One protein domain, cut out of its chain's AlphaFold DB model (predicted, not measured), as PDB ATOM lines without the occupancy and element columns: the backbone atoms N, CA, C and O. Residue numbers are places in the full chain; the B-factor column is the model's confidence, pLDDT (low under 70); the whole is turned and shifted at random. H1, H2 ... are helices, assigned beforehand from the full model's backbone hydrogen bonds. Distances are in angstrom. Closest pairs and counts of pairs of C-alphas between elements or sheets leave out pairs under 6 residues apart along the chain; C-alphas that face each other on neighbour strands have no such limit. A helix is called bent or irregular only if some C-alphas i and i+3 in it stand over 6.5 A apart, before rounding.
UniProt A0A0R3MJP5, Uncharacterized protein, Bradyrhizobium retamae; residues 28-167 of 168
ATOM      1  N   LEU A  28       2.665 -14.220 -48.023       94.62
ATOM      2  CA  LEU A  28       3.337 -12.968 -48.386       94.62
ATOM      3  C   LEU A  28       3.052 -11.853 -47.374       94.62
ATOM      4  O   LEU A  28       3.956 -11.136 -46.953       94.62
ATOM      5  N   LYS A  29       1.800 -11.727 -46.921       96.12
ATOM      6  CA  LYS A  29       1.436 -10.805 -45.840       96.12
ATOM      7  C   LYS A  29       2.225 -11.103 -44.568       96.12
ATOM      8  O   LYS A  29       2.666 -10.167 -43.908       96.12
ATOM      9  N   THR A  30       2.336 -12.373 -44.187       96.06
ATOM     10  CA  THR A  30       3.006 -12.772 -42.942       96.06
ATOM     11  C   THR A  30       4.479 -12.381 -42.970       96.06
ATOM     12  O   THR A  30       4.951 -11.750 -42.025       96.06
ATOM     13  N   ASP A  31       5.165 -12.656 -44.079       96.12
ATOM     14  CA  ASP A  31       6.547 -12.229 -44.315       96.12
ATOM     15  C   ASP A  31       6.705 -10.697 -44.219       96.12
ATOM     16  O   ASP A  31       7.497 -10.187 -43.418       96.12
ATOM     17  N   LEU A  32       5.865  -9.938 -44.935       97.31
ATOM     18  CA  LEU A  32       5.884  -8.471 -44.890       97.31
ATOM     19  C   LEU A  32       5.645  -7.937 -43.476       97.31
ATOM     20  O   LEU A  32       6.331  -7.016 -43.042       97.31
ATOM     21  N   MET A  33       4.694  -8.507 -42.734       97.94
ATOM     22  CA  MET A  33       4.404  -8.091 -41.360       97.94
ATOM     23  C   MET A  33       5.590  -8.335 -40.423       97.94
ATOM     24  O   MET A  33       5.887  -7.474 -39.593       97.94
ATOM     25  N   GLN A  34       6.292  -9.462 -40.570       97.38
ATOM     26  CA  GLN A  34       7.512  -9.739 -39.807       97.38
ATOM     27  C   GLN A  34       8.612  -8.727 -40.135       97.38
ATOM     28  O   GLN A  34       9.240  -8.177 -39.227       97.38
ATOM     29  N   ARG A  35       8.818  -8.430 -41.422       96.81
ATOM     30  CA  ARG A  35       9.799  -7.429 -41.855       96.81
ATOM     31  C   ARG A  35       9.461  -6.032 -41.337       96.81
ATOM     32  O   ARG A  35      10.318  -5.398 -40.727       96.81
ATOM     33  N   ILE A  36       8.212  -5.589 -41.484       97.69
ATOM     34  CA  ILE A  36       7.727  -4.308 -40.949       97.69
ATOM     35  C   ILE A  36       7.931  -4.244 -39.431       97.69
ATOM     36  O   ILE A  36       8.371  -3.218 -38.919       97.69
ATOM     37  N   GLY A  37       7.643  -5.332 -38.710       97.38
ATOM     38  CA  GLY A  37       7.852  -5.416 -37.264       97.38
ATOM     39  C   GLY A  37       9.319  -5.253 -36.859       97.38
ATOM     40  O   GLY A  37       9.607  -4.540 -35.899       97.38
ATOM     41  N   ARG A  38      10.260  -5.849 -37.608       95.56
ATOM     42  CA  ARG A  38      11.702  -5.635 -37.386       95.56
ATOM     43  C   ARG A  38      12.105  -4.182 -37.620       95.56
ATOM     44  O   ARG A  38      12.747  -3.599 -36.752       95.56
ATOM     45  N   ILE A  39      11.682  -3.592 -38.740       94.88
ATOM     46  CA  ILE A  39      11.992  -2.193 -39.070       94.88
ATOM     47  C   ILE A  39      11.437  -1.253 -37.993       94.88
ATOM     48  O   ILE A  39      12.156  -0.387 -37.504       94.88
ATOM     49  N   GLU A  40      10.185  -1.446 -37.571       94.44
ATOM     50  CA  GLU A  40       9.574  -0.644 -36.505       94.44
ATOM     51  C   GLU A  40      10.327  -0.805 -35.178       94.44
ATOM     52  O   GLU A  40      10.602   0.189 -34.508       94.44
ATOM     53  N   LYS A  41      10.708  -2.033 -34.804       92.06
ATOM     54  CA  LYS A  41      11.489  -2.293 -33.588       92.06
ATOM     55  C   LYS A  41      12.823  -1.544 -33.609       92.06
ATOM     56  O   LYS A  41      13.151  -0.874 -32.634       92.06
ATOM     57  N   HIS A  42      13.580  -1.657 -34.698       91.25
ATOM     58  CA  HIS A  42      14.877  -0.997 -34.838       91.25
ATOM     59  C   HIS A  42      14.740   0.527 -34.870       91.25
ATOM     60  O   HIS A  42      15.468   1.229 -34.173       91.25
ATOM     61  N   PHE A  43      13.749   1.043 -35.598       90.00
ATOM     62  CA  PHE A  43      13.459   2.470 -35.611       90.00
ATOM     63  C   PHE A  43      13.093   2.991 -34.215       90.00
ATOM     64  O   PHE A  43      13.586   4.034 -33.801       90.00
ATOM     65  N   ASN A  44      12.268   2.258 -33.464       87.62
ATOM     66  CA  ASN A  44      11.895   2.617 -32.096       87.62
ATOM     67  C   ASN A  44      13.073   2.556 -31.120       87.62
ATOM     68  O   ASN A  44      13.083   3.287 -30.135       87.62
ATOM     69  N   TYR A  45      14.050   1.682 -31.366       83.69
ATOM     70  CA  TYR A  45      15.288   1.657 -30.598       83.69
ATOM     71  C   TYR A  45      16.119   2.920 -30.861       83.69
ATOM     72  O   TYR A  45      16.495   3.607 -29.917       83.69
ATOM     73  N   LEU A  46      16.305   3.288 -32.132       81.44
ATOM     74  CA  LEU A  46      17.032   4.499 -32.523       81.44
ATOM     75  C   LEU A  46      16.331   5.790 -32.077       81.44
ATOM     76  O   LEU A  46      16.987   6.715 -31.608       81.44
ATOM     77  N   SER A  47      15.003   5.869 -32.197       78.38
ATOM     78  CA  SER A  47      14.239   7.078 -31.852       78.38
ATOM     79  C   SER A  47      14.203   7.368 -30.361       78.38
ATOM     80  O   SER A  47      14.040   8.516 -29.964       78.38
ATOM     81  N   ARG A  48      14.421   6.352 -29.525       69.94
ATOM     82  CA  ARG A  48      14.625   6.558 -28.093       69.94
ATOM     83  C   ARG A  48      15.978   7.208 -27.803       69.94
ATOM     84  O   ARG A  48      16.092   7.841 -26.767       69.94
ATOM     85  N   GLY A  49      16.969   7.134 -28.692       62.69
ATOM     86  CA  GLY A  49      18.306   7.675 -28.431       62.69
ATOM     87  C   GLY A  49      18.932   7.121 -27.141       62.69
ATOM     88  O   GLY A  49      18.453   6.143 -26.568       62.69
ATOM     89  N   LEU A  50      19.999   7.763 -26.660       53.34
ATOM     90  CA  LEU A  50      20.582   7.460 -25.341       53.34
ATOM     91  C   LEU A  50      19.776   8.083 -24.185       53.34
ATOM     92  O   LEU A  50      19.841   7.593 -23.061       53.34
ATOM     93  N   ASP A  51      19.034   9.162 -24.445       53.72
ATOM     94  CA  ASP A  51      18.370   9.995 -23.433       53.72
ATOM     95  C   ASP A  51      16.835   9.848 -23.391       53.72
ATOM     96  O   ASP A  51      16.184  10.410 -22.506       53.72
ATOM     97  N   GLY A  52      16.239   9.090 -24.313       60.00
ATOM     98  CA  GLY A  52      14.802   8.808 -24.366       60.00
ATOM     99  C   GLY A  52      13.944   9.883 -25.035       60.00
ATOM    100  O   GLY A  52      12.720   9.745 -25.019       60.00
ATOM    101  N   ARG A  53      14.524  10.979 -25.551       64.69
ATOM    102  CA  ARG A  53      13.775  12.239 -25.770       64.69
ATOM    103  C   ARG A  53      13.681  12.720 -27.215       64.69
ATOM    104  O   ARG A  53      12.979  13.702 -27.467       64.69
ATOM    105  N   ALA A  54      14.343  12.067 -28.166       68.38
ATOM    106  CA  ALA A  54      14.309  12.513 -29.555       68.38
ATOM    107  C   ALA A  54      12.904  12.326 -30.178       68.38
ATOM    108  O   ALA A  54      12.332  11.234 -30.119       68.38
ATOM    109  N   PRO A  55      12.315  13.361 -30.810       79.06
ATOM    110  CA  PRO A  55      11.058  13.207 -31.532       79.06
ATOM    111  C   PRO A  55      11.237  12.236 -32.710       79.06
ATOM    112  O   PRO A  55      12.150  12.441 -33.515       79.06
ATOM    113  N   PRO A  56      10.337  11.255 -32.918       79.44
ATOM    114  CA  PRO A  56      10.453  10.292 -34.017       79.44
ATOM    115  C   PRO A  56      10.615  10.932 -35.403       79.44
ATOM    116  O   PRO A  56      11.335  10.412 -36.249       79.44
ATOM    117  N   ALA A  57       9.976  12.080 -35.642       84.00
ATOM    118  CA  ALA A  57      10.111  12.811 -36.902       84.00
ATOM    119  C   ALA A  57      11.535  13.354 -37.120       84.00
ATOM    120  O   ALA A  57      12.056  13.258 -38.228       84.00
ATOM    121  N   ALA A  58      12.177  13.868 -36.066       83.75
ATOM    122  CA  ALA A  58      13.551  14.355 -36.128       83.75
ATOM    123  C   ALA A  58      14.541  13.195 -36.312       83.75
ATOM    124  O   ALA A  58      15.446  13.287 -37.137       83.75
ATOM    125  N   THR A  59      14.327  12.066 -35.621       85.19
ATOM    126  CA  THR A  59      15.114  10.840 -35.838       85.19
ATOM    127  C   THR A  59      15.010  10.369 -37.284       85.19
ATOM    128  O   THR A  59      16.024  10.090 -37.913       85.19
ATOM    129  N   LEU A  60      13.791  10.306 -37.830       89.75
ATOM    130  CA  LEU A  60      13.562   9.889 -39.211       89.75
ATOM    131  C   LEU A  60      14.253  10.823 -40.211       89.75
ATOM    132  O   LEU A  60      14.779  10.362 -41.221       89.75
ATOM    133  N   GLU A  61      14.240  12.129 -39.963       90.25
ATOM    134  CA  GLU A  61      14.911  13.102 -40.819       90.25
ATOM    135  C   GLU A  61      16.434  12.946 -40.772       90.25
ATOM    136  O   GLU A  61      17.065  12.809 -41.820       90.25
ATOM    137  N   ASN A  62      17.013  12.885 -39.571       87.62
ATOM    138  CA  ASN A  62      18.454  12.735 -39.376       87.62
ATOM    139  C   ASN A  62      18.984  11.436 -39.981       87.62
ATOM    140  O   ASN A  62      20.007  11.446 -40.659       87.62
ATOM    141  N   LEU A  63      18.256  10.338 -39.785       89.31
ATOM    142  CA  LEU A  63      18.614   9.022 -40.300       89.31
ATOM    143  C   LEU A  63      18.657   9.001 -41.828       89.31
ATOM    144  O   LEU A  63      19.629   8.538 -42.418       89.31
ATOM    145  N   GLN A  64      17.628   9.553 -42.476       92.75
ATOM    146  CA  GLN A  64      17.597   9.650 -43.935       92.75
ATOM    147  C   GLN A  64      18.702  10.567 -44.462       92.75
ATOM    148  O   GLN A  64      19.363  10.233 -45.441       92.75
ATOM    149  N   PHE A  65      18.925  11.706 -43.802       92.81
ATOM    150  CA  PHE A  65      19.961  12.655 -44.194       92.81
ATOM    151  C   PHE A  65      21.358  12.026 -44.128       92.81
ATOM    152  O   PHE A  65      22.122  12.133 -45.092       92.81
ATOM    153  N   ALA A  66      21.672  11.367 -43.008       89.88
ATOM    154  CA  ALA A  66      22.956  10.723 -42.780       89.88
ATOM    155  C   ALA A  66      23.198   9.605 -43.795       89.88
ATOM    156  O   ALA A  66      24.239   9.591 -44.454       89.88
ATOM    157  N   TYR A  67      22.201   8.737 -43.989       91.62
ATOM    158  CA  TYR A  67      22.267   7.669 -44.978       91.62
ATOM    159  C   TYR A  67      22.489   8.200 -46.398       91.62
ATOM    160  O   TYR A  67      23.391   7.729 -47.093       91.62
ATOM    161  N   ASP A  68      21.711   9.195 -46.833       93.38
ATOM    162  CA  ASP A  68      21.800   9.740 -48.191       93.38
ATOM    163  C   ASP A  68      23.177  10.362 -48.458       93.38
ATOM    164  O   ASP A  68      23.787  10.108 -49.502       93.38
ATOM    165  N   HIS A  69      23.693  11.149 -47.510       91.50
ATOM    166  CA  HIS A  69      24.971  11.834 -47.679       91.50
ATOM    167  C   HIS A  69      26.160  10.888 -47.564       91.50
ATOM    168  O   HIS A  69      27.062  10.964 -48.398       91.50
ATOM    169  N   ASN A  70      26.163   9.959 -46.607       90.00
ATOM    170  CA  ASN A  70      27.238   8.972 -46.504       90.00
ATOM    171  C   ASN A  70      27.204   8.001 -47.694       90.00
ATOM    172  O   ASN A  70      28.243   7.686 -48.269       90.00
ATOM    173  N   SER A  71      26.026   7.622 -48.193       89.88
ATOM    174  CA  SER A  71      25.904   6.900 -49.467       89.88
ATOM    175  C   SER A  71      26.475   7.684 -50.655       89.88
ATOM    176  O   SER A  71      27.185   7.112 -51.484       89.88
ATOM    177  N   ALA A  72      26.206   8.988 -50.753       90.06
ATOM    178  CA  ALA A  72      26.753   9.825 -51.820       90.06
ATOM    179  C   ALA A  72      28.279   9.988 -51.718       90.06
ATOM    180  O   ALA A  72      28.980   9.908 -52.730       90.06
ATOM    181  N   LEU A  73      28.804  10.173 -50.505       88.25
ATOM    182  CA  LEU A  73      30.238  10.298 -50.250       88.25
ATOM    183  C   LEU A  73      30.989   9.020 -50.601       88.25
ATOM    184  O   LEU A  73      32.012   9.094 -51.279       88.25
ATOM    185  N   ARG A  74      30.454   7.855 -50.225       88.31
ATOM    186  CA  ARG A  74      31.036   6.554 -50.580       88.31
ATOM    187  C   ARG A  74      31.097   6.342 -52.084       88.31
ATOM    188  O   ARG A  74      32.129   5.947 -52.610       88.31
ATOM    189  N   ARG A  75      30.032   6.700 -52.806       88.81
ATOM    190  CA  ARG A  75      30.018   6.637 -54.279       88.81
ATOM    191  C   ARG A  75      31.051   7.554 -54.927       88.81
ATOM    192  O   ARG A  75      31.577   7.209 -55.977       88.81
ATOM    193  N   LYS A  76      31.310   8.723 -54.338       89.56
ATOM    194  CA  LYS A  76      32.247   9.709 -54.891       89.56
ATOM    195  C   LYS A  76      33.707   9.403 -54.549       89.56
ATOM    196  O   LYS A  76      34.571   9.617 -55.388       89.56
ATOM    197  N   SER A  77      33.973   8.969 -53.322       86.62
ATOM    198  CA  SER A  77      35.329   8.706 -52.822       86.62
ATOM    199  C   SER A  77      35.825   7.298 -53.148       86.62
ATOM    200  O   SER A  77      37.028   7.091 -53.228       86.62
ATOM    201  N   GLY A  78      34.920   6.329 -53.324       85.00
ATOM    202  CA  GLY A  78      35.268   4.907 -53.386       85.00
ATOM    203  C   GLY A  78      35.641   4.309 -52.024       85.00
ATOM    204  O   GLY A  78      35.830   3.100 -51.920       85.00
ATOM    205  N   GLU A  79      35.702   5.129 -50.975       79.00
ATOM    206  CA  GLU A  79      36.043   4.731 -49.616       79.00
ATOM    207  C   GLU A  79      34.785   4.643 -48.755       79.00
ATOM    208  O   GLU A  79      33.824   5.389 -48.949       79.00
ATOM    209  N   ASN A  80      34.795   3.758 -47.756       74.88
ATOM    210  CA  ASN A  80      33.711   3.651 -46.784       74.88
ATOM    211  C   ASN A  80      33.827   4.757 -45.717       74.88
ATOM    212  O   ASN A  80      34.149   4.492 -44.561       74.88
ATOM    213  N   ILE A  81      33.618   6.010 -46.129       72.44
ATOM    214  CA  ILE A  81      33.670   7.180 -45.247       72.44
ATOM    215  C   ILE A  81      32.323   7.339 -44.544       72.44
ATOM    216  O   ILE A  81      31.294   7.535 -45.197       72.44
ATOM    217  N   TRP A  82      32.347   7.314 -43.212       78.56
ATOM    218  CA  TRP A  82      31.191   7.625 -42.381       78.56
ATOM    219  C   TRP A  82      31.361   8.978 -41.686       78.56
ATOM    220  O   TRP A  82      32.302   9.172 -40.914       78.56
ATOM    221  N   ILE A  83      30.445   9.916 -41.943       79.81
ATOM    222  CA  ILE A  83      30.421  11.214 -41.263       79.81
ATOM    223  C   ILE A  83      29.376  11.189 -40.138       79.81
ATOM    224  O   ILE A  83      28.195  10.964 -40.420       79.81
ATOM    225  N   PRO A  84      29.764  11.496 -38.883       78.12
ATOM    226  CA  PRO A  84      28.834  11.626 -37.769       78.12
ATOM    227  C   PRO A  84      28.121  12.983 -37.841       78.12
ATOM    228  O   PRO A  84      28.503  13.951 -37.183       78.12
ATOM    229  N   TRP A  85      27.082  13.069 -38.670       80.88
ATOM    230  CA  TRP A  85      26.366  14.317 -38.967       80.88
ATOM    231  C   TRP A  85      25.764  15.017 -37.743       80.88
ATOM    232  O   TRP A  85      25.555  16.229 -37.780       80.88
ATOM    233  N   ASP A  86      25.522  14.282 -36.659       76.44
ATOM    234  CA  ASP A  86      24.966  14.821 -35.417       76.44
ATOM    235  C   ASP A  86      26.025  15.405 -34.466       76.44
ATOM    236  O   ASP A  86      25.675  16.048 -33.473       76.44
ATOM    237  N   ALA A  87      27.319  15.263 -34.777       79.75
ATOM    238  CA  ALA A  87      28.384  15.845 -33.969       79.75
ATOM    239  C   ALA A  87      28.267  17.387 -33.909       79.75
ATOM    240  O   ALA A  87      28.016  18.019 -34.941       79.75
ATOM    241  N   PRO A  88      28.501  18.034 -32.747       82.69
ATOM    242  CA  PRO A  88      28.312  19.482 -32.593       82.69
ATOM    243  C   PRO A  88      29.058  20.331 -33.633       82.69
ATOM    244  O   PRO A  88      28.502  21.284 -34.175       82.69
ATOM    245  N   PHE A  89      30.290  19.948 -33.984       82.81
ATOM    246  CA  PHE A  89      31.105  20.666 -34.972       82.81
ATOM    247  C   PHE A  89      30.593  20.523 -36.421       82.81
ATOM    248  O   PHE A  89      30.950  21.323 -37.287       82.81
ATOM    249  N   MET A  90      29.725  19.542 -36.696       87.44
ATOM    250  CA  MET A  90      29.132  19.313 -38.018       87.44
ATOM    251  C   MET A  90      27.826  20.080 -38.236       87.44
ATOM    252  O   MET A  90      27.396  20.211 -39.383       87.44
ATOM    253  N   GLN A  91      27.212  20.642 -37.190       85.69
ATOM    254  CA  GLN A  91      25.858  21.210 -37.263       85.69
ATOM    255  C   GLN A  91      25.715  22.323 -38.314       85.69
ATOM    256  O   GLN A  91      24.741  22.348 -39.071       85.69
ATOM    257  N   GLY A  92      26.717  23.198 -38.453       90.06
ATOM    258  CA  GLY A  92      26.715  24.240 -39.488       90.06
ATOM    259  C   GLY A  92      26.848  23.696 -40.918       90.06
ATOM    260  O   GLY A  92      26.298  24.264 -41.863       90.06
ATOM    261  N   HIS A  93      27.553  22.577 -41.109       89.25
ATOM    262  CA  HIS A  93      27.641  21.901 -42.408       89.25
ATOM    263  C   HIS A  93      26.343  21.166 -42.733       89.25
ATOM    264  O   HIS A  93      25.794  21.349 -43.819       89.25
ATOM    265  N   LYS A  94      25.821  20.410 -41.764       90.69
ATOM    266  CA  LYS A  94      24.542  19.711 -41.864       90.69
ATOM    267  C   LYS A  94      23.413  20.667 -42.242       90.69
ATOM    268  O   LYS A  94      22.729  20.420 -43.225       90.69
ATOM    269  N   THR A  95      23.285  21.800 -41.549       91.44
ATOM    270  CA  THR A  95      22.237  22.803 -41.821       91.44
ATOM    271  C   THR A  95      22.265  23.295 -43.272       91.44
ATOM    272  O   THR A  95      21.226  23.375 -43.923       91.44
ATOM    273  N   ARG A  96      23.458  23.572 -43.817       92.75
ATOM    274  CA  ARG A  96      23.611  24.018 -45.213       92.75
ATOM    275  C   ARG A  96      23.214  22.940 -46.219       92.75
ATOM    276  O   ARG A  96      22.564  23.248 -47.209       92.75
ATOM    277  N   LEU A  97      23.587  21.689 -45.963       91.81
ATOM    278  CA  LEU A  97      23.235  20.560 -46.825       91.81
ATOM    279  C   LEU A  97      21.742  20.216 -46.739       91.81
ATOM    280  O   LEU A  97      21.113  19.918 -47.750       91.81
ATOM    281  N   MET A  98      21.147  20.320 -45.549       91.81
ATOM    282  CA  MET A  98      19.713  20.113 -45.351       91.81
ATOM    283  C   MET A  98      18.862  21.119 -46.133       91.81
ATOM    284  O   MET A  98      17.757  20.772 -46.538       91.81
ATOM    285  N   ALA A  99      19.369  22.328 -46.402       92.12
ATOM    286  CA  ALA A  99      18.632  23.355 -47.143       92.12
ATOM    287  C   ALA A  99      18.307  22.957 -48.597       92.12
ATOM    288  O   ALA A  99      17.313  23.419 -49.154       92.12
ATOM    289  N   THR A 100      19.129  22.109 -49.219       91.62
ATOM    290  CA  THR A 100      18.934  21.641 -50.605       91.62
ATOM    291  C   THR A 100      18.518  20.174 -50.687       91.62
ATOM    292  O   THR A 100      18.079  19.709 -51.742       91.62
ATOM    293  N   TRP A 101      18.627  19.441 -49.581       94.81
ATOM    294  CA  TRP A 101      18.255  18.037 -49.487       94.81
ATOM    295  C   TRP A 101      16.736  17.847 -49.381       94.81
ATOM    296  O   TRP A 101      16.019  18.618 -48.745       94.81
ATOM    297  N   LYS A 102      16.232  16.777 -50.004       93.06
ATOM    298  CA  LYS A 102      14.818  16.395 -49.953       93.06
ATOM    299  C   LYS A 102      14.674  15.037 -49.286       93.06
ATOM    300  O   LYS A 102      15.107  14.028 -49.835       93.06
ATOM    301  N   ARG A 103      13.987  15.014 -48.146       92.50
ATOM    302  CA  ARG A 103      13.604  13.772 -47.465       92.50
ATOM    303  C   ARG A 103      12.696  12.904 -48.334       92.50
ATOM    304  O   ARG A 103      11.774  13.410 -48.977       92.50
ATOM    305  N   ARG A 104      12.916  11.587 -48.291       93.31
ATOM    306  CA  ARG A 104      12.070  10.598 -48.977       93.31
ATOM    307  C   ARG A 104      10.766  10.346 -48.219       93.31
ATOM    308  O   ARG A 104       9.702  10.278 -48.828       93.31
ATOM    309  N   TYR A 105      10.850  10.244 -46.897       91.75
ATOM    310  CA  TYR A 105       9.720  10.053 -45.996       91.75
ATOM    311  C   TYR A 105       9.619  11.226 -45.019       91.75
ATOM    312  O   TYR A 105      10.552  11.510 -44.273       91.75
ATOM    313  N   SER A 106       8.471  11.905 -45.013       90.12
ATOM    314  CA  SER A 106       8.149  12.954 -44.033       90.12
ATOM    315  C   SER A 106       7.610  12.398 -42.714       90.12
ATOM    316  O   SER A 106       7.649  13.074 -41.693       90.12
ATOM    317  N   THR A 107       7.091  11.171 -42.739       90.50
ATOM    318  CA  THR A 107       6.537  10.453 -41.587       90.50
ATOM    319  C   THR A 107       6.941   8.990 -41.667       90.50
ATOM    320  O   THR A 107       7.210   8.476 -42.756       90.50
ATOM    321  N   VAL A 108       6.991   8.312 -40.519       88.94
ATOM    322  CA  VAL A 108       7.388   6.902 -40.463       88.94
ATOM    323  C   VAL A 108       6.298   6.056 -41.150       88.94
ATOM    324  O   VAL A 108       5.160   6.026 -40.677       88.94
ATOM    325  N   PRO A 109       6.594   5.347 -42.254       93.81
ATOM    326  CA  PRO A 109       5.565   4.747 -43.109       93.81
ATOM    327  C   PRO A 109       4.998   3.407 -42.597       93.81
ATOM    328  O   PRO A 109       4.262   2.748 -43.331       93.81
ATOM    329  N   ILE A 110       5.282   3.003 -41.349       94.81
ATOM    330  CA  ILE A 110       4.907   1.689 -40.784       94.81
ATOM    331  C   ILE A 110       3.408   1.399 -40.917       94.81
ATOM    332  O   ILE A 110       3.025   0.333 -41.398       94.81
ATOM    333  N   VAL A 111       2.543   2.344 -40.531       95.25
ATOM    334  CA  VAL A 111       1.081   2.156 -40.594       95.25
ATOM    335  C   VAL A 111       0.626   1.921 -42.036       95.25
ATOM    336  O   VAL A 111      -0.134   0.989 -42.306       95.25
ATOM    337  N   LYS A 112       1.150   2.712 -42.978       96.38
ATOM    338  CA  LYS A 112       0.852   2.582 -44.410       96.38
ATOM    339  C   LYS A 112       1.335   1.240 -44.963       96.38
ATOM    340  O   LYS A 112       0.624   0.603 -45.738       96.38
ATOM    341  N   TRP A 113       2.514   0.777 -44.555       97.88
ATOM    342  CA  TRP A 113       3.034  -0.528 -44.962       97.88
ATOM    343  C   TRP A 113       2.205  -1.687 -44.410       97.88
ATOM    344  O   TRP A 113       1.878  -2.601 -45.163       97.88
ATOM    345  N   ARG A 114       1.765  -1.623 -43.145       98.06
ATOM    346  CA  ARG A 114       0.844  -2.620 -42.566       98.06
ATOM    347  C   ARG A 114      -0.475  -2.686 -43.328       98.06
ATOM    348  O   ARG A 114      -0.985  -3.776 -43.584       98.06
ATOM    349  N   GLN A 115      -1.029  -1.534 -43.709       97.81
ATOM    350  CA  GLN A 115      -2.242  -1.469 -44.528       97.81
ATOM    351  C   GLN A 115      -2.032  -2.147 -45.889       97.81
ATOM    352  O   GLN A 115      -2.834  -2.999 -46.266       97.81
ATOM    353  N   LYS A 116      -0.926  -1.850 -46.585       97.31
ATOM    354  CA  LYS A 116      -0.577  -2.509 -47.855       97.31
ATOM    355  C   LYS A 116      -0.387  -4.023 -47.703       97.31
ATOM    356  O   LYS A 116      -0.972  -4.778 -48.470       97.31
ATOM    357  N   ALA A 117       0.344  -4.478 -46.684       97.12
ATOM    358  CA  ALA A 117       0.530  -5.904 -46.406       97.12
ATOM    359  C   ALA A 117      -0.807  -6.621 -46.138       97.12
ATOM    360  O   ALA A 117      -1.031  -7.737 -46.604       97.12
ATOM    361  N   ASN A 118      -1.737  -5.965 -45.438       97.50
ATOM    362  CA  ASN A 118      -3.085  -6.494 -45.233       97.50
ATOM    363  C   ASN A 118      -3.888  -6.621 -46.535       97.50
ATOM    364  O   ASN A 118      -4.646  -7.580 -46.663       97.50
ATOM    365  N   LEU A 119      -3.737  -5.683 -47.477       96.44
ATOM    366  CA  LEU A 119      -4.372  -5.769 -48.796       96.44
ATOM    367  C   LEU A 119      -3.795  -6.931 -49.615       96.44
ATOM    368  O   LEU A 119      -4.564  -7.713 -50.162       96.44
ATOM    369  N   ILE A 120      -2.470  -7.108 -49.607       94.81
ATOM    370  CA  ILE A 120      -1.790  -8.246 -50.252       94.81
ATOM    371  C   ILE A 120      -2.295  -9.577 -49.680       94.81
ATOM    372  O   ILE A 120      -2.560 -10.516 -50.425       94.81
ATOM    373  N   GLY A 121      -2.530  -9.637 -48.365       93.06
ATOM    374  CA  GLY A 121      -3.111 -10.807 -47.701       93.06
ATOM    375  C   GLY A 121      -4.497 -11.218 -48.198       93.06
ATOM    376  O   GLY A 121      -4.872 -12.379 -48.050       93.06
ATOM    377  N   LYS A 122      -5.255 -10.277 -48.768       93.75
ATOM    378  CA  LYS A 122      -6.606 -10.498 -49.298       93.75
ATOM    379  C   LYS A 122      -6.624 -10.704 -50.815       93.75
ATOM    380  O   LYS A 122      -7.680 -11.024 -51.353       93.75
ATOM    381  N   GLU A 123      -5.499 -10.503 -51.496       91.88
ATOM    382  CA  GLU A 123      -5.407 -10.646 -52.945       91.88
ATOM    383  C   GLU A 123      -5.465 -12.130 -53.328       91.88
ATOM    384  O   GLU A 123      -4.680 -12.958 -52.858       91.88
ATOM    385  N   THR A 124      -6.428 -12.466 -54.182       87.44
ATOM    386  CA  THR A 124      -6.651 -13.833 -54.661       87.44
ATOM    387  C   THR A 124      -5.855 -14.113 -55.931       87.44
ATOM    388  O   THR A 124      -5.515 -15.267 -56.194       87.44
ATOM    389  N   ASN A 125      -5.495 -13.075 -56.693       91.25
ATOM    390  CA  ASN A 125      -4.627 -13.186 -57.855       91.25
ATOM    391  C   ASN A 125      -3.150 -13.247 -57.436       91.25
ATOM    392  O   ASN A 125      -2.548 -12.252 -57.031       91.25
ATOM    393  N   TRP A 126      -2.539 -14.417 -57.605       87.75
ATOM    394  CA  TRP A 126      -1.168 -14.685 -57.163       87.75
ATOM    395  C   TRP A 126      -0.113 -13.782 -57.808       87.75
ATOM    396  O   TRP A 126       0.807 -13.349 -57.120       87.75
ATOM    397  N   LEU A 127      -0.259 -13.447 -59.094       91.38
ATOM    398  CA  LEU A 127       0.687 -12.571 -59.794       91.38
ATOM    399  C   LEU A 127       0.622 -11.140 -59.257       91.38
ATOM    400  O   LEU A 127       1.655 -10.508 -59.044       91.38
ATOM    401  N   ARG A 128      -0.590 -10.639 -58.987       91.38
ATOM    402  CA  ARG A 128      -0.773  -9.317 -58.372       91.38
ATOM    403  C   ARG A 128      -0.239  -9.286 -56.945       91.38
ATOM    404  O   ARG A 128       0.424  -8.319 -56.579       91.38
ATOM    405  N   ALA A 129      -0.482 -10.342 -56.169       91.69
ATOM    406  CA  ALA A 129       0.018 -10.455 -54.804       91.69
ATOM    407  C   ALA A 129       1.555 -10.445 -54.762       91.69
ATOM    408  O   ALA A 129       2.130  -9.702 -53.969       91.69
ATOM    409  N   ALA A 130       2.212 -11.207 -55.645       92.75
ATOM    410  CA  ALA A 130       3.668 -11.243 -55.754       92.75
ATOM    411  C   ALA A 130       4.251  -9.885 -56.186       92.75
ATOM    412  O   ALA A 130       5.144  -9.363 -55.529       92.75
ATOM    413  N   ALA A 131       3.693  -9.254 -57.225       95.00
ATOM    414  CA  ALA A 131       4.161  -7.943 -57.682       95.00
ATOM    415  C   ALA A 131       3.996  -6.847 -56.610       95.00
ATOM    416  O   ALA A 131       4.869  -5.996 -56.441       95.00
ATOM    417  N   ALA A 132       2.884  -6.866 -55.868       95.38
ATOM    418  CA  ALA A 132       2.644  -5.930 -54.772       95.38
ATOM    419  C   ALA A 132       3.548  -6.198 -53.555       95.38
ATOM    420  O   ALA A 132       3.928  -5.253 -52.861       95.38
ATOM    421  N   HIS A 133       3.900  -7.463 -53.298       96.69
ATOM    422  CA  HIS A 133       4.888  -7.840 -52.283       96.69
ATOM    423  C   HIS A 133       6.273  -7.289 -52.633       96.69
ATOM    424  O   HIS A 133       6.845  -6.575 -51.809       96.69
ATOM    425  N   ASP A 134       6.738  -7.486 -53.869       96.38
ATOM    426  CA  ASP A 134       8.018  -6.954 -54.351       96.38
ATOM    427  C   ASP A 134       8.075  -5.419 -54.289       96.38
ATOM    428  O   ASP A 134       9.062  -4.845 -53.824       96.38
ATOM    429  N   ASP A 135       7.014  -4.731 -54.730       96.50
ATOM    430  CA  ASP A 135       6.920  -3.266 -54.647       96.50
ATOM    431  C   ASP A 135       7.018  -2.776 -53.196       96.50
ATOM    432  O   ASP A 135       7.770  -1.843 -52.892       96.50
ATOM    433  N   LEU A 136       6.288  -3.416 -52.278       96.88
ATOM    434  CA  LEU A 136       6.355  -3.055 -50.867       96.88
ATOM    435  C   LEU A 136       7.738  -3.362 -50.278       96.88
ATOM    436  O   LEU A 136       8.250  -2.549 -49.510       96.88
ATOM    437  N   GLY A 137       8.360  -4.474 -50.677       96.38
ATOM    438  CA  GLY A 137       9.740  -4.819 -50.344       96.38
ATOM    439  C   GLY A 137      10.706  -3.689 -50.693       96.38
ATOM    440  O   GLY A 137      11.372  -3.156 -49.807       96.38
ATOM    441  N   ARG A 138      10.682  -3.227 -51.947       93.94
ATOM    442  CA  ARG A 138      11.542  -2.131 -52.429       93.94
ATOM    443  C   ARG A 138      11.293  -0.804 -51.722       93.94
ATOM    444  O   ARG A 138      12.220  -0.023 -51.516       93.94
ATOM    445  N   GLN A 139      10.047  -0.525 -51.342       92.94
ATOM    446  CA  GLN A 139       9.730   0.663 -50.545       92.94
ATOM    447  C   GLN A 139      10.359   0.593 -49.148       92.94
ATOM    448  O   GLN A 139      10.762   1.625 -48.616       92.94
ATOM    449  N   MET A 140      10.444  -0.600 -48.559       96.12
ATOM    450  CA  MET A 140      11.047  -0.798 -47.241       96.12
ATOM    451  C   MET A 140      12.574  -0.753 -47.279       96.12
ATOM    452  O   MET A 140      13.160  -0.196 -46.352       96.12
ATOM    453  N   ASP A 141      13.203  -1.265 -48.344       95.31
ATOM    454  CA  ASP A 141      14.665  -1.415 -48.467       95.31
ATOM    455  C   ASP A 141      15.437  -0.152 -48.082       95.31
ATOM    456  O   ASP A 141      16.414  -0.220 -47.347       95.31
ATOM    457  N   TYR A 142      14.973   1.017 -48.526       94.12
ATOM    458  CA  TYR A 142      15.642   2.278 -48.216       94.12
ATOM    459  C   TYR A 142      15.742   2.552 -46.709       94.12
ATOM    460  O   TYR A 142      16.827   2.841 -46.212       94.12
ATOM    461  N   LEU A 143      14.618   2.479 -45.984       93.12
ATOM    462  CA  LEU A 143      14.631   2.742 -44.542       93.12
ATOM    463  C   LEU A 143      15.277   1.590 -43.774       93.12
ATOM    464  O   LEU A 143      15.942   1.843 -42.781       93.12
ATOM    465  N   ASP A 144      15.104   0.352 -44.232       94.69
ATOM    466  CA  ASP A 144      15.704  -0.836 -43.621       94.69
ATOM    467  C   ASP A 144      17.240  -0.749 -43.627       94.69
ATOM    468  O   ASP A 144      17.885  -0.910 -42.589       94.69
ATOM    469  N   VAL A 145      17.827  -0.381 -44.773       93.12
ATOM    470  CA  VAL A 145      19.275  -0.170 -44.902       93.12
ATOM    471  C   VAL A 145      19.728   1.029 -44.074       93.12
ATOM    472  O   VAL A 145      20.669   0.895 -43.297       93.12
ATOM    473  N   ALA A 146      19.038   2.169 -44.172       91.50
ATOM    474  CA  ALA A 146      19.402   3.367 -43.415       91.50
ATOM    475  C   ALA A 146      19.375   3.137 -41.889       91.50
ATOM    476  O   ALA A 146      20.230   3.640 -41.166       91.50
ATOM    477  N   ILE A 147      18.419   2.343 -41.394       91.25
ATOM    478  CA  ILE A 147      18.330   1.942 -39.984       91.25
ATOM    479  C   ILE A 147      19.438   0.962 -39.603       91.25
ATOM    480  O   ILE A 147      20.045   1.113 -38.547       91.25
ATOM    481  N   THR A 148      19.707  -0.036 -40.441       90.75
ATOM    482  CA  THR A 148      20.744  -1.044 -40.174       90.75
ATOM    483  C   THR A 148      22.138  -0.419 -40.129       90.75
ATOM    484  O   THR A 148      22.959  -0.788 -39.290       90.75
ATOM    485  N   GLU A 149      22.393   0.554 -40.996       87.69
ATOM    486  CA  GLU A 149      23.628   1.330 -41.003       87.69
ATOM    487  C   GLU A 149      23.779   2.159 -39.719       87.69
ATOM    488  O   GLU A 149      24.749   1.960 -38.986       87.69
ATOM    489  N   ALA A 150      22.756   2.940 -39.357       84.62
ATOM    490  CA  ALA A 150      22.758   3.714 -38.115       84.62
ATOM    491  C   ALA A 150      22.952   2.839 -36.858       84.62
ATOM    492  O   ALA A 150      23.628   3.241 -35.911       84.62
ATOM    493  N   LEU A 151      22.379   1.629 -36.834       86.06
ATOM    494  CA  LEU A 151      22.608   0.662 -35.754       86.06
ATOM    495  C   LEU A 151      24.058   0.166 -35.717       86.06
ATOM    496  O   LEU A 151      24.656   0.112 -34.646       86.06
ATOM    497  N   SER A 152      24.629  -0.163 -36.877       83.88
ATOM    498  CA  SER A 152      26.005  -0.666 -36.973       83.88
ATOM    499  C   SER A 152      27.022   0.367 -36.480       83.88
ATOM    500  O   SER A 152      28.006   0.026 -35.826       83.88
ATOM    501  N   GLU A 153      26.780   1.647 -36.751       77.25
ATOM    502  CA  GLU A 153      27.608   2.734 -36.226       77.25
ATOM    503  C   GLU A 153      27.464   2.920 -34.726       77.25
ATOM    504  O   GLU A 153      28.459   3.171 -34.047       77.25
ATOM    505  N   PHE A 154      26.235   2.829 -34.213       75.94
ATOM    506  CA  PHE A 154      25.994   2.915 -32.782       75.94
ATOM    507  C   PHE A 154      26.783   1.825 -32.052       75.94
ATOM    508  O   PHE A 154      27.512   2.132 -31.108       75.94
ATOM    509  N   ASP A 155      26.725   0.587 -32.544       79.50
ATOM    510  CA  ASP A 155      27.496  -0.531 -31.999       79.50
ATOM    511  C   ASP A 155      29.012  -0.276 -32.085       79.50
ATOM    512  O   ASP A 155      29.736  -0.486 -31.109       79.50
ATOM    513  N   GLY A 156      29.498   0.255 -33.214       77.56
ATOM    514  CA  GLY A 156      30.904   0.637 -33.380       77.56
ATOM    515  C   GLY A 156      31.358   1.721 -32.395       77.56
ATOM    516  O   GLY A 156      32.438   1.626 -31.807       77.56
ATOM    517  N   TRP A 157      30.523   2.734 -32.157       74.38
ATOM    518  CA  TRP A 157      30.799   3.781 -31.173       74.38
ATOM    519  C   TRP A 157      30.817   3.230 -29.744       74.38
ATOM    520  O   TRP A 157      31.734   3.548 -28.982       74.38
ATOM    521  N   VAL A 158      29.846   2.383 -29.383       77.25
ATOM    522  CA  VAL A 158      29.797   1.723 -28.068       77.25
ATOM    523  C   VAL A 158      31.064   0.903 -27.845       77.25
ATOM    524  O   VAL A 158      31.695   1.026 -26.794       77.25
ATOM    525  N   GLN A 159      31.485   0.128 -28.847       79.06
ATOM    526  CA  GLN A 159      32.713  -0.657 -28.780       79.06
ATOM    527  C   GLN A 159      33.943   0.235 -28.552       79.06
ATOM    528  O   GLN A 159      34.744  -0.048 -27.662       79.06
ATOM    529  N   GLN A 160      34.044   1.369 -29.253       76.81
ATOM    530  CA  GLN A 160      35.126   2.333 -29.038       76.81
ATOM    531  C   GLN A 160      35.140   2.894 -27.604       76.81
ATOM    532  O   GLN A 160      36.213   3.067 -27.025       76.81
ATOM    533  N   GLN A 161      33.978   3.189 -27.010       73.62
ATOM    534  CA  GLN A 161      33.924   3.653 -25.617       73.62
ATOM    535  C   GLN A 161      34.341   2.557 -24.632       73.62
ATOM    536  O   GLN A 161      35.050   2.842 -23.667       73.62
ATOM    537  N   ILE A 162      33.948   1.305 -24.885       80.88
ATOM    538  CA  ILE A 162      34.371   0.151 -24.085       80.88
ATOM    539  C   ILE A 162      35.890  -0.022 -24.153       80.88
ATOM    540  O   ILE A 162      36.523  -0.244 -23.123       80.88
ATOM    541  N   ASP A 163      36.481   0.096 -25.340       85.31
ATOM    542  CA  ASP A 163      37.925  -0.061 -25.521       85.31
ATOM    543  C   ASP A 163      38.706   1.058 -24.824       85.31
ATOM    544  O   ASP A 163      39.626   0.764 -24.059       85.31
ATOM    545  N   ARG A 164      38.240   2.311 -24.926       79.88
ATOM    546  CA  ARG A 164      38.791   3.437 -24.149       79.88
ATOM    547  C   ARG A 164      38.703   3.202 -22.643       79.88
ATOM    548  O   ARG A 164      39.677   3.428 -21.932       79.88
ATOM    549  N   ALA A 165      37.560   2.723 -22.150       82.12
ATOM    550  CA  ALA A 165      37.382   2.399 -20.735       82.12
ATOM    551  C   ALA A 165      38.293   1.244 -20.278       82.12
ATOM    552  O   ALA A 165      38.656   1.164 -19.107       82.12
ATOM    553  N   ARG A 166      38.685   0.361 -21.203       87.19
ATOM    554  CA  ARG A 166      39.645  -0.730 -20.985       87.19
ATOM    555  C   ARG A 166      41.105  -0.314 -21.204       87.19
ATOM    556  O   ARG A 166      41.978  -1.166 -21.059       87.19
ATOM    557  N   GLY A 167      41.373   0.951 -21.537       77.44
ATOM    558  CA  GLY A 167      42.721   1.468 -21.786       77.44
ATOM    559  C   GLY A 167      43.370   0.946 -23.071       77.44
ATOM    560  O   GLY A 167      44.593   0.845 -23.119       77.44
TER     561      GLY A 167
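This is residues 28 to 167 of the 168 residues of an uncharacterized protein of Bradyrhizobium retamae (UniProt A0A0R3MJP5). What shape does the backbone make? H1, H4 and H5a lie side by side as a three-helix up-and-down bundle, each running against the one before it. The long helix H5 then bends, and its arm H5b leads out to residues 155 to 167, which stick out; H2 crosses the start of H5b, with H3 beyond H2. What is it made of? The 140 printed residues, all helix in class, have five named helices, H1 to H5 in order, and are only just loose, close to compact: radius of gyration of the C-alphas 17.6 A, spans 59 by 37 by 31 A.

What does the first helix touch? H1, residues 28 to 48, touches H4, residues 110 to 122, at a shallow tilt of 8 degrees, opposite ways, closest at the C-alphas of Lys 29 and Gly 121, 4.9 A. H5, residues 126 to 165, was assigned as one helix by its hydrogen bonds but is bent, C-alphas 139 and 142 being 6.6 A apart; its arms H5a, 126 to 139, and H5b, 142 to 165, stand at 42 degrees, a steep tilt. H4 and H5a form a hairpin, closest at C-alphas 120 and 129, 5.4 A. Where are the others? H2, residues 56 to 77, touches H5b with residues 63 to 67 alone, about perpendicular at 87 degrees, closest at C-alphas 67 and 146, 5.4 A. H3, residues 88 to 98, is irregular, C-alphas 89 and 92 being 7.2 A apart, and close but not clearly touching H2, closest at C-alphas 98 and 65, 7.6 A. Are the backbones helical? Each O i to N i+4 pair is within hydrogen-bond range in H1, H2, H4, H5a and H5b, and 4 of 7 in H3.

Where are the anchors? H1 begins at C-alpha 28, (3.337, -12.968, -48.386), and H5b ends at C-alpha 165, (37.382, 2.399, -20.735). How long are the helices? H1 spans 30.3 A, H2 31.2 A and H5b 35.0 A.

How far does it reach? The C-alphas farthest apart, of Asn 125 and Gly 167, are 61.3 A apart. Is it continuous and confident? The printed part has no cut, the link from H3 to H4 is long, and pLDDT is under 70 at residues 48 to 54.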